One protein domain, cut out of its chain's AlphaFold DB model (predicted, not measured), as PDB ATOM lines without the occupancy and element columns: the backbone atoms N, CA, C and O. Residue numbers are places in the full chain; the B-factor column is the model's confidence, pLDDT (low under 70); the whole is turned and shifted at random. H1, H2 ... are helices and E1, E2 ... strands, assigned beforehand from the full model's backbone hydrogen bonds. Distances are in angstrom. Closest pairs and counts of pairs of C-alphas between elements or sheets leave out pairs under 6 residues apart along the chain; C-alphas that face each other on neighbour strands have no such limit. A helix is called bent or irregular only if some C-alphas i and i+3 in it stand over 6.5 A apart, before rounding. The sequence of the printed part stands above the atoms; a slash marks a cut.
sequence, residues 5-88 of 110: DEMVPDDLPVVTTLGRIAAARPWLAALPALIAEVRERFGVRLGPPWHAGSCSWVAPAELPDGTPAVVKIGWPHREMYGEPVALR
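This is residues 5 to 88 of the 110 residues of the protein "Aminoglycoside/hydroxyurea antibiotic resistance kinase" of Krasilnikovia cinnamomea (UniProt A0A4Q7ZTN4). A two-strand hairpin, E1 and E2, has the longer arm of a bent helix, H2b, over one face, while the short helix H1 packs near the end of the hairpin where E1 begins and E2 ends. Residues 81 to 88, with H3 in them, stick out from this body. The printed part has 84 residues, with three named helices and two named strands in the order H1, H2, E1, E2, H3; the sheet is antiparallel and the class is mixed, helices and strands. It is compact, with a radius of gyration of the C-alphas of 13.2 A and spans of 39 by 33 by 20 A.

Find C-alpha 13 at (110.349, 96.447, 106.374), where H1 begins, and follow it to residue 18. H2, residues 22 to 42, was assigned as one helix by its hydrogen bonds, but it is bent: C-alphas 29 and 32 are 7.2 A apart. Its arms are H2a, residues 22 to 29, 11.5 A long and irregular, with C-alphas 23 and 26 7.0 A apart, and H2b, residues 32 to 42, 15.6 A long. E1 is residues 56 to 62, 19.0 A, and E2 is residues 68 to 74, 20.0 A. H3, residues 83 to 88, ends at C-alpha 88, (87.204, 101.851, 92.731).

Look first at the hairpin of E1 and E2: N 59 and O 71 are 3.0 A apart, N 73 and O 57 2.8 A, within hydrogen-bond range. The closest C-alphas of H2b and E2 are those of Leu 34 and Ile 73, 7.9 A apart. H1 and H2a touch, closest at the C-alphas of Leu 18 and Ala 24, 5.6 A, at a steep tilt of 50 degrees, opposite ways. H3 is apart from H1, H2a, H2b and E1. Every O i to N i+4 pair is within hydrogen-bond range in H1 and H2b, but 2 of 4 in H2a and 0 of 2 in H3, where O i to N i+3 gives 0 of 3.

The C-alphas farthest apart, those of Ala 22 and Asp 65, are 39.8 A apart. The printed part has no cut, and the link from H2 to E1, 13 residues, is long. Look for pLDDT under 70 at residue 5 and residues 77 to 88.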
ATOM      1  N   ASP A   5     111.694  81.721 100.348       62.44
ATOM      2  CA  ASP A   5     112.564  82.441 101.291       62.44
ATOM      3  C   ASP A   5     113.147  83.733 100.688       62.44
ATOM      4  O   ASP A   5     113.239  84.752 101.364       62.44
ATOM      5  N   GLU A   6     113.441  83.761  99.383       80.94
ATOM      6  CA  GLU A   6     113.878  84.984  98.683       80.94
ATOM      7  C   GLU A   6     112.736  85.997  98.507       80.94
ATOM      8  O   GLU A   6     112.972  87.172  98.224       80.94
ATOM      9  N   MET A   7     111.483  85.551  98.643       87.31
ATOM     10  CA  MET A   7     110.300  86.408  98.553       87.31
ATOM     11  C   MET A   7     109.936  87.060  99.869       87.31
ATOM     12  O   MET A   7     109.283  88.101  99.841       87.31
ATOM     13  N   VAL A   8     110.362  86.505 100.999       91.00
ATOM     14  CA  VAL A   8     110.107  87.098 102.311       91.00
ATOM     15  C   VAL A   8     111.407  87.184 103.125       91.00
ATOM     16  O   VAL A   8     111.511  86.520 104.151       91.00
ATOM     17  N   PRO A   9     112.401  87.996 102.700       91.50
ATOM     18  CA  PRO A   9     113.584  88.254 103.518       91.50
ATOM     19  C   PRO A   9     113.228  88.775 104.917       91.50
ATOM     20  O   PRO A   9     112.348  89.630 105.066       91.50
ATOM     21  N   ASP A  10     113.950  88.302 105.935       91.38
ATOM     22  CA  ASP A  10     113.730  88.674 107.340       91.38
ATOM     23  C   ASP A  10     113.944  90.171 107.614       91.38
ATOM     24  O   ASP A  10     113.376  90.731 108.556       91.38
ATOM     25  N   ASP A  11     114.755  90.834 106.788       92.62
ATOM     26  CA  ASP A  11     115.061  92.261 106.872       92.62
ATOM     27  C   ASP A  11     114.065  93.152 106.114       92.62
ATOM     28  O   ASP A  11     114.141  94.383 106.226       92.62
ATOM     29  N   LEU A  12     113.070  92.570 105.429       92.56
ATOM     30  CA  LEU A  12     112.021  93.352 104.781       92.56
ATOM     31  C   LEU A  12     111.317  94.264 105.802       92.56
ATOM     32  O   LEU A  12     110.947  93.815 106.895       92.56
ATOM     33  N   PRO A  13     111.014  95.530 105.452       92.50
ATOM     34  CA  PRO A  13     110.349  96.447 106.374       92.50
ATOM     35  C   PRO A  13     108.997  95.930 106.889       92.50
ATOM     36  O   PRO A  13     108.668  96.138 108.055       92.50
ATOM     37  N   VAL A  14     108.233  95.200 106.067       91.50
ATOM     38  CA  VAL A  14     106.974  94.563 106.492       91.50
ATOM     39  C   VAL A  14     107.201  93.442 107.513       91.50
ATOM     40  O   VAL A  14     106.439  93.339 108.471       91.50
ATOM     41  N   VAL A  15     108.268  92.649 107.370       93.19
ATOM     42  CA  VAL A  15     108.614  91.562 108.302       93.19
ATOM     43  C   VAL A  15     109.110  92.142 109.622       93.19
ATOM     44  O   VAL A  15     108.581  91.821 110.687       93.19
ATOM     45  N   THR A  16     110.060  93.073 109.557       94.88
ATOM     46  CA  THR A  16     110.638  93.715 110.744       94.88
ATOM     47  C   THR A  16     109.619  94.555 111.519       94.88
ATOM     48  O   THR A  16     109.638  94.552 112.753       94.88
ATOM     49  N   THR A  17     108.699  95.242 110.832       92.06
ATOM     50  CA  THR A  17     107.636  96.031 111.476       92.06
ATOM     51  C   THR A  17     106.580  95.123 112.092       92.06
ATOM     52  O   THR A  17     106.314  95.209 113.293       92.06
ATOM     53  N   LEU A  18     105.976  94.233 111.299       90.69
ATOM     54  CA  LEU A  18     104.859  93.416 111.768       90.69
ATOM     55  C   LEU A  18     105.306  92.298 112.719       90.69
ATOM     56  O   LEU A  18     104.525  91.878 113.568       90.69
ATOM     57  N   GLY A  19     106.574  91.876 112.689       91.06
ATOM     58  CA  GLY A  19     107.119  90.893 113.635       91.06
ATOM     59  C   GLY A  19     107.084  91.373 115.092       91.06
ATOM     60  O   GLY A  19     106.997  90.569 116.030       91.06
ATOM     61  N   ARG A  20     107.072  92.698 115.295       92.31
ATOM     62  CA  ARG A  20     106.925  93.345 116.611       92.31
ATOM     63  C   ARG A  20     105.475  93.368 117.103       92.31
ATOM     64  O   ARG A  20     105.243  93.599 118.285       92.31
ATOM     65  N   ILE A  21     104.506  93.099 116.229       91.06
ATOM     66  CA  ILE A  21     103.076  93.129 116.538       91.06
ATOM     67  C   ILE A  21     102.585  91.690 116.694       91.06
ATOM     68  O   ILE A  21     102.460  90.954 115.718       91.06
ATOM     69  N   ALA A  22     102.261  91.276 117.923       90.62
ATOM     70  CA  ALA A  22     101.808  89.908 118.201       90.62
ATOM     71  C   ALA A  22     100.607  89.491 117.328       90.62
ATOM     72  O   ALA A  22     100.598  88.391 116.780       90.62
ATOM     73  N   ALA A  23      99.650  90.402 117.121       87.38
ATOM     74  CA  ALA A  23      98.475  90.177 116.280       87.38
ATOM     75  C   ALA A  23      98.793  90.005 114.778       87.38
ATOM     76  O   ALA A  23      97.974  89.463 114.042       87.38
ATOM     77  N   ALA A  24      99.965  90.446 114.310       87.62
ATOM     78  CA  ALA A  24     100.369  90.338 112.910       87.62
ATOM     79  C   ALA A  24     101.202  89.083 112.610       87.62
ATOM     80  O   ALA A  24     101.334  88.693 111.450       87.62
ATOM     81  N   ARG A  25     101.724  88.406 113.640       89.88
ATOM     82  CA  ARG A  25     102.548  87.196 113.479       89.88
ATOM     83  C   ARG A  25     101.849  86.065 112.718       89.88
ATOM     84  O   ARG A  25     102.506  85.486 111.857       89.88
ATOM     85  N   PRO A  26     100.553  85.762 112.947       90.25
ATOM     86  CA  PRO A  26      99.866  84.738 112.159       90.25
ATOM     87  C   PRO A  26      99.809  85.080 110.666       90.25
ATOM     88  O   PRO A  26      99.969  84.202 109.826       90.25
ATOM     89  N   TRP A  27      99.631  86.361 110.327       90.12
ATOM     90  CA  TRP A  27      99.641  86.807 108.935       90.12
ATOM     91  C   TRP A  27     101.037  86.723 108.316       90.12
ATOM     92  O   TRP A  27     101.163  86.236 107.199       90.12
ATOM     93  N   LEU A  28     102.086  87.128 109.044       92.38
ATOM     94  CA  LEU A  28     103.468  86.978 108.574       92.38
ATOM     95  C   LEU A  28     103.820  85.511 108.308       92.38
ATOM     96  O   LEU A  28     104.410  85.207 107.278       92.38
ATOM     97  N   ALA A  29     103.404  84.598 109.190       92.06
ATOM     98  CA  ALA A  29     103.605  83.163 109.000       92.06
ATOM     99  C   ALA A  29     102.841  82.613 107.780       92.06
ATOM    100  O   ALA A  29     103.308  81.684 107.127       92.06
ATOM    101  N   ALA A  30     101.683  83.192 107.449       90.06
ATOM    102  CA  ALA A  30     100.886  82.814 106.283       90.06
ATOM    103  C   ALA A  30     101.355  83.477 104.972       90.06
ATOM    104  O   ALA A  30     100.968  83.030 103.891       90.06
ATOM    105  N   LEU A  31     102.175  84.530 105.037       90.56
ATOM    106  CA  LEU A  31     102.552  85.338 103.878       90.56
ATOM    107  C   LEU A  31     103.211  84.527 102.742       90.56
ATOM    108  O   LEU A  31     102.785  84.709 101.599       90.56
ATOM    109  N   PRO A  32     104.155  83.596 102.990       93.00
ATOM    110  CA  PRO A  32     104.706  82.757 101.923       93.00
ATOM    111  C   PRO A  32     103.640  81.934 101.183       93.00
ATOM    112  O   PRO A  32     103.677  81.832  99.956       93.00
ATOM    113  N   ALA A  33     102.653  81.395 101.906       87.88
ATOM    114  CA  ALA A  33     101.553  80.637 101.311       87.88
ATOM    115  C   ALA A  33     100.610  81.538 100.496       87.88
ATOM    116  O   ALA A  33     100.215  81.167  99.395       87.88
ATOM    117  N   LEU A  34     100.314  82.750 100.980       87.81
ATOM    118  CA  LEU A  34      99.523  83.739 100.235       87.81
ATOM    119  C   LEU A  34     100.212  84.158  98.928       87.81
ATOM    120  O   LEU A  34      99.555  84.323  97.902       87.81
ATOM    121  N   ILE A  35     101.539  84.313  98.942       90.00
ATOM    122  CA  ILE A  35     102.330  84.599  97.737       90.00
ATOM    123  C   ILE A  35     102.214  83.444  96.734       90.00
ATOM    124  O   ILE A  35     102.026  83.693  95.540       90.00
ATOM    125  N   ALA A  36     102.309  82.194  97.200       88.31
ATOM    126  CA  ALA A  36     102.141  81.014  96.356       88.31
ATOM    127  C   ALA A  36     100.728  80.941  95.749       88.31
ATOM    128  O   ALA A  36     100.603  80.799  94.536       88.31
ATOM    129  N   GLU A  37      99.682  81.160  96.552       86.69
ATOM    130  CA  GLU A  37      98.293  81.193  96.077       86.69
ATOM    131  C   GLU A  37      98.098  82.260  94.992       86.69
ATOM    132  O   GLU A  37      97.492  81.995  93.958       86.69
ATOM    133  N   VAL A  38      98.650  83.465  95.179       86.06
ATOM    134  CA  VAL A  38      98.578  84.536  94.174       86.06
ATOM    135  C   VAL A  38      99.291  84.131  92.880       86.06
ATOM    136  O   VAL A  38      98.749  84.351  91.794       86.06
ATOM    137  N   ARG A  39     100.479  83.519  92.967       88.75
ATOM    138  CA  ARG A  39     101.202  83.014  91.786       88.75
ATOM    139  C   ARG A  39     100.370  81.998  91.018       88.75
ATOM    140  O   ARG A  39     100.216  82.144  89.811       88.75
ATOM    141  N   GLU A  40      99.826  81.005  91.711       87.00
ATOM    142  CA  GLU A  40      99.059  79.917  91.100       87.00
ATOM    143  C   GLU A  40      97.736  80.416  90.519       87.00
ATOM    144  O   GLU A  40      97.408  80.132  89.369       87.00
ATOM    145  N   ARG A  41      96.997  81.219  91.286       85.81
ATOM    146  CA  ARG A  41      95.665  81.696  90.908       85.81
ATOM    147  C   ARG A  41      95.682  82.647  89.717       85.81
ATOM    148  O   ARG A  41      94.760  82.606  88.907       85.81
ATOM    149  N   PHE A  42      96.684  83.521  89.630       83.00
ATOM    150  CA  PHE A  42      96.770  84.534  88.571       83.00
ATOM    151  C   PHE A  42      97.794  84.199  87.487       83.00
ATOM    152  O   PHE A  42      97.911  84.946  86.518       83.00
ATOM    153  N   GLY A  43      98.548  83.108  87.641       87.50
ATOM    154  CA  GLY A  43      99.635  82.746  86.729       87.50
ATOM    155  C   GLY A  43     100.737  83.807  86.658       87.50
ATOM    156  O   GLY A  43     101.405  83.925  85.634       87.50
ATOM    157  N   VAL A  44     100.903  84.623  87.706       89.75
ATOM    158  CA  VAL A  44     101.845  85.748  87.691       89.75
ATOM    159  C   VAL A  44     103.279  85.293  87.924       89.75
ATOM    160  O   VAL A  44     103.582  84.538  88.852       89.75
ATOM    161  N   ARG A  45     104.201  85.844  87.138       93.31
ATOM    162  CA  ARG A  45     105.640  85.705  87.353       93.31
ATOM    163  C   ARG A  45     106.126  86.838  88.251       93.31
ATOM    164  O   ARG A  45     106.232  87.979  87.813       93.31
ATOM    165  N   LEU A  46     106.414  86.526  89.514       93.00
ATOM    166  CA  LEU A  46     106.900  87.511  90.488       93.00
ATOM    167  C   LEU A  46     108.399  87.800  90.334       93.00
ATOM    168  O   LEU A  46     109.205  86.880  90.174       93.00
ATOM    169  N   GLY A  47     108.755  89.079  90.443       92.94
ATOM    170  CA  GLY A  47     110.122  89.538  90.675       92.94
ATOM    171  C   GLY A  47     110.441  89.714  92.170       92.94
ATOM    172  O   GLY A  47     109.602  89.404  93.018       92.94
ATOM    173  N   PRO A  48     111.648  90.208  92.503       93.31
ATOM    174  CA  PRO A  48     112.055  90.490  93.881       93.31
ATOM    175  C   PRO A  48     111.121  91.494  94.570       93.31
ATOM    176  O   PRO A  48     110.753  92.486  93.932       93.31
ATOM    177  N   PRO A  49     110.746  91.284  95.847       93.44
ATOM    178  CA  PRO A  49     109.918  92.234  96.576       93.44
ATOM    179  C   PRO A  49     110.628  93.579  96.708       93.44
ATOM    180  O   PRO A  49     111.854  93.660  96.808       93.44
ATOM    181  N   TRP A  50     109.848  94.653  96.749       91.19
ATOM    182  CA  TRP A  50     110.407  95.953  97.071       91.19
ATOM    183  C   TRP A  50     110.723  96.045  98.556       91.19
ATOM    184  O   TRP A  50     109.925  95.666  99.411       91.19
ATOM    185  N   HIS A  51     111.873  96.642  98.855       89.12
ATOM    186  CA  HIS A  51     112.313  96.927 100.215       89.12
ATOM    187  C   HIS A  51     111.610  98.179 100.773       89.12
ATOM    188  O   HIS A  51     112.240  99.166 101.151       89.12
ATOM    189  N   ALA A  52     110.277  98.181 100.743       77.56
ATOM    190  CA  ALA A  52     109.438  99.321 101.088       77.56
ATOM    191  C   ALA A  52     108.071  98.874 101.630       77.56
ATOM    192  O   ALA A  52     107.609  97.770 101.357       77.56
ATOM    193  N   GLY A  53     107.403  99.775 102.354       76.94
ATOM    194  CA  GLY A  53     106.096  99.521 102.961       76.94
ATOM    195  C   GLY A  53     106.186  98.769 104.293       76.94
ATOM    196  O   GLY A  53     106.968  97.843 104.457       76.94
ATOM    197  N   SER A  54     105.383  99.184 105.272       79.06
ATOM    198  CA  SER A  54     105.422  98.657 106.646       79.06
ATOM    199  C   SER A  54     104.261  97.714 106.989       79.06
ATOM    200  O   SER A  54     104.343  96.980 107.968       79.06
ATOM    201  N   CYS A  55     103.197  97.710 106.178       83.25
ATOM    202  CA  CYS A  55     101.965  96.942 106.422       83.25
ATOM    203  C   CYS A  55     101.527  96.097 105.213       83.25
ATOM    204  O   CYS A  55     100.394  95.613 105.151       83.25
ATOM    205  N   SER A  56     102.372  95.969 104.192       88.44
ATOM    206  CA  SER A  56     102.071  95.170 103.005       88.44
ATOM    207  C   SER A  56     103.346  94.625 102.391       88.44
ATOM    208  O   SER A  56     104.355  95.320 102.341       88.44
ATOM    209  N   TRP A  57     103.262  93.404 101.886       92.38
ATOM    210  CA  TRP A  57     104.245  92.847 100.976       92.38
ATOM    211  C   TRP A  57     103.931  93.312  99.556       92.38
ATOM    212  O   TRP A  57     102.766  93.276  99.147       92.38
ATOM    213  N   VAL A  58     104.940  93.776  98.817       92.75
ATOM    214  CA  VAL A  58     104.749  94.310  97.464       92.75
ATOM    215  C   VAL A  58     105.874  93.853  96.545       92.75
ATOM    216  O   VAL A  58     107.043  93.960  96.908       92.75
ATOM    217  N   ALA A  59     105.527  93.388  95.345       93.12
ATOM    218  CA  ALA A  59     106.498  92.983  94.334       93.12
ATOM    219  C   ALA A  59     106.029  93.316  92.905       93.12
ATOM    220  O   ALA A  59     104.821  93.291  92.631       93.12
ATOM    221  N   PRO A  60     106.967  93.577  91.976       93.50
ATOM    222  CA  PRO A  60     106.674  93.590  90.552       93.50
ATOM    223  C   PRO A  60     106.280  92.187  90.079       93.50
ATOM    224  O   PRO A  60     106.764  91.169  90.583       93.50
ATOM    225  N   ALA A  61     105.407  92.145  89.081       92.75
ATOM    226  CA  ALA A  61     104.883  90.926  88.499       92.75
ATOM    227  C   ALA A  61     104.725  91.071  86.984       92.75
ATOM    228  O   ALA A  61     104.642  92.177  86.455       92.75
ATOM    229  N   GLU A  62     104.631  89.946  86.297       93.31
ATOM    230  CA  GLU A  62     104.238  89.869  84.893       93.31
ATOM    231  C   GLU A  62     103.079  88.877  84.775       93.31
ATOM    232  O   GLU A  62     103.132  87.795  85.366       93.31
ATOM    233  N   LEU A  63     102.012  89.267  84.077       88.94
ATOM    234  CA  LEU A  63     100.884  88.389  83.761       88.94
ATOM    235  C   LEU A  63     101.273  87.362  82.683       88.94
ATOM    236  O   LEU A  63     102.271  87.556  81.988       88.94
ATOM    237  N   PRO A  64     100.484  86.286  82.488       90.62
ATOM    238  CA  PRO A  64     100.770  85.282  81.459       90.62
ATOM    239  C   PRO A  64     100.903  85.837  80.031       90.62
ATOM    240  O   PRO A  64     101.570  85.230  79.200       90.62
ATOM    241  N   ASP A  65     100.272  86.978  79.743       89.88
ATOM    242  CA  ASP A  65     100.324  87.665  78.447       89.88
ATOM    243  C   ASP A  65     101.520  88.630  78.305       89.88
ATOM    244  O   ASP A  65     101.643  89.319  77.294       89.88
ATOM    245  N   GLY A  66     102.404  88.685  79.306       90.94
ATOM    246  CA  GLY A  66     103.548  89.593  79.343       90.94
ATOM    247  C   GLY A  66     103.225  90.986  79.888       90.94
ATOM    248  O   GLY A  66     104.123  91.825  79.968       90.94
ATOM    249  N   THR A  67     101.978  91.263  80.282       88.94
ATOM    250  CA  THR A  67     101.597  92.570  80.828       88.94
ATOM    251  C   THR A  67     102.277  92.809  82.185       88.94
ATOM    252  O   THR A  67     102.099  92.004  83.109       88.94
ATOM    253  N   PRO A  68     103.014  93.925  82.365       88.62
ATOM    254  CA  PRO A  68     103.575  94.294  83.660       88.62
ATOM    255  C   PRO A  68     102.481  94.583  84.694       88.62
ATOM    256  O   PRO A  68     101.517  95.300  84.427       88.62
ATOM    257  N   ALA A  69     102.665  94.065  85.902       87.75
ATOM    258  CA  ALA A  69     101.741  94.198  87.018       87.75
ATOM    259  C   ALA A  69     102.486  94.417  88.344       87.75
ATOM    260  O   ALA A  69     103.711  94.336  88.438       87.75
ATOM    261  N   VAL A  70     101.720  94.703  89.397       88.00
ATOM    262  CA  VAL A  70     102.211  94.814  90.772       88.00
ATOM    263  C   VAL A  70     101.309  93.987  91.666       88.00
ATOM    264  O   VAL A  70     100.088  94.142  91.628       88.00
ATOM    265  N   VAL A  71     101.906  93.142  92.500       88.88
ATOM    266  CA  VAL A  71     101.187  92.409  93.542       88.88
ATOM    267  C   VAL A  71     101.404  93.114  94.872       88.88
ATOM    268  O   VAL A  71     102.540  93.373  95.255       88.88
ATOM    269  N   LYS A  72     100.308  93.401  95.582       89.50
ATOM    270  CA  LYS A  72     100.294  93.926  96.954       89.50
ATOM    271  C   LYS A  72      99.463  92.988  97.830       89.50
ATOM    272  O   LYS A  72      98.285  92.783  97.553       89.50
ATOM    273  N   ILE A  73     100.057  92.462  98.898       88.00
ATOM    274  CA  ILE A  73      99.389  91.636  99.913       88.00
ATOM    275  C   ILE A  73      99.468  92.394 101.239       88.00
ATOM    276  O   ILE A  73     100.553  92.581 101.785       88.00
ATOM    277  N   GLY A  74      98.333  92.887 101.735       86.94
ATOM    278  CA  GLY A  74      98.260  93.689 102.961       86.94
ATOM    279  C   GLY A  74      97.908  92.869 104.200       86.94
ATOM    280  O   GLY A  74      97.157  91.897 104.102       86.94
ATOM    281  N   TRP A  75      98.415  93.280 105.368       83.19
ATOM    282  CA  TRP A  75      97.966  92.745 106.655       83.19
ATOM    283  C   TRP A  75      96.557  93.275 106.979       83.19
ATOM    284  O   TRP A  75      96.376  94.492 107.064       83.19
ATOM    285  N   PRO A  76      95.542  92.408 107.154       70.31
ATOM    286  CA  PRO A  76      94.173  92.848 107.394       70.31
ATOM    287  C   PRO A  76      93.996  93.292 108.854       70.31
ATOM    288  O   PRO A  76      93.604  92.500 109.707       70.31
ATOM    289  N   HIS A  77      94.277  94.560 109.163       62.53
ATOM    290  CA  HIS A  77      93.932  95.155 110.460       62.53
ATOM    291  C   HIS A  77      92.798  96.184 110.341       62.53
ATOM    292  O   HIS A  77      92.560  96.758 109.281       62.53
ATOM    293  N   ARG A  78      92.098  96.422 111.460       48.38
ATOM    294  CA  ARG A  78      90.835  97.180 111.592       48.38
ATOM    295  C   ARG A  78      90.855  98.613 111.028       48.38
ATOM    296  O   ARG A  78      89.795  99.171 110.767       48.38
ATOM    297  N   GLU A  79      92.024  99.197 110.792       49.53
ATOM    298  CA  GLU A  79      92.174 100.532 110.189       49.53
ATOM    299  C   GLU A  79      92.266 100.508 108.646       49.53
ATOM    300  O   GLU A  79      92.202 101.557 108.016       49.53
ATOM    301  N   MET A  80      92.314  99.326 108.012       50.78
ATOM    302  CA  MET A  80      92.298  99.153 106.546       50.78
ATOM    303  C   MET A  80      90.917  98.796 105.961       50.78
ATOM    304  O   MET A  80      90.793  98.605 104.750       50.78
ATOM    305  N   TYR A  81      89.840  98.802 106.760       47.41
ATOM    306  CA  TYR A  81      88.466  98.693 106.229       47.41
ATOM    307  C   TYR A  81      88.063  99.883 105.327       47.41
ATOM    308  O   TYR A  81      87.043  99.812 104.642       47.41
ATOM    309  N   GLY A  82      88.867 100.955 105.273       44.19
ATOM    310  CA  GLY A  82      88.672 102.097 104.372       44.19
ATOM    311  C   GLY A  82      89.324 101.981 102.983       44.19
ATOM    312  O   GLY A  82      88.997 102.770 102.096       44.19
ATOM    313  N   GLU A  83      90.219 101.018 102.740       47.16
ATOM    314  CA  GLU A  83      91.025 100.983 101.502       47.16
ATOM    315  C   GLU A  83      90.389 100.267 100.277       47.16
ATOM    316  O   GLU A  83      90.822 100.539  99.155       47.16
ATOM    317  N   PRO A  84      89.304  99.460 100.377       48.06
ATOM    318  CA  PRO A  84      88.611  98.947  99.182       48.06
ATOM    319  C   PRO A  84      87.683  99.964  98.488       48.06
ATOM    320  O   PRO A  84      87.220  99.714  97.371       48.06
ATOM    321  N   VAL A  85      87.362 101.090  99.141       46.75
ATOM    322  CA  VAL A  85      86.429 102.110  98.617       46.75
ATOM    323  C   VAL A  85      87.161 103.197  97.818       46.75
ATOM    324  O   VAL A  85      86.623 103.700  96.832       46.75
ATOM    325  N   ALA A  86      88.415 103.504  98.163       43.00
ATOM    326  CA  ALA A  86      89.214 104.508  97.457       43.00
ATOM    327  C   ALA A  86      89.661 104.046  96.053       43.00
ATOM    328  O   ALA A  86      89.657 104.835  95.106       43.00
ATOM    329  N   LEU A  87      89.972 102.756  95.881       44.62
ATOM    330  CA  LEU A  87      90.555 102.227  94.640       44.62
ATOM    331  C   LEU A  87      89.547 102.033  93.494       44.62
ATOM    332  O   LEU A  87      89.927 102.110  92.328       44.62
ATOM    333  N   ARG A  88      88.243 101.891  93.784       47.75
ATOM    334  CA  ARG A  88      87.204 101.851  92.731       47.75
ATOM    335  C   ARG A  88      87.001 103.199  92.036       47.75
ATOM    336  O   ARG A  88      86.421 103.241  90.957       47.75
TER     337      ARG A  88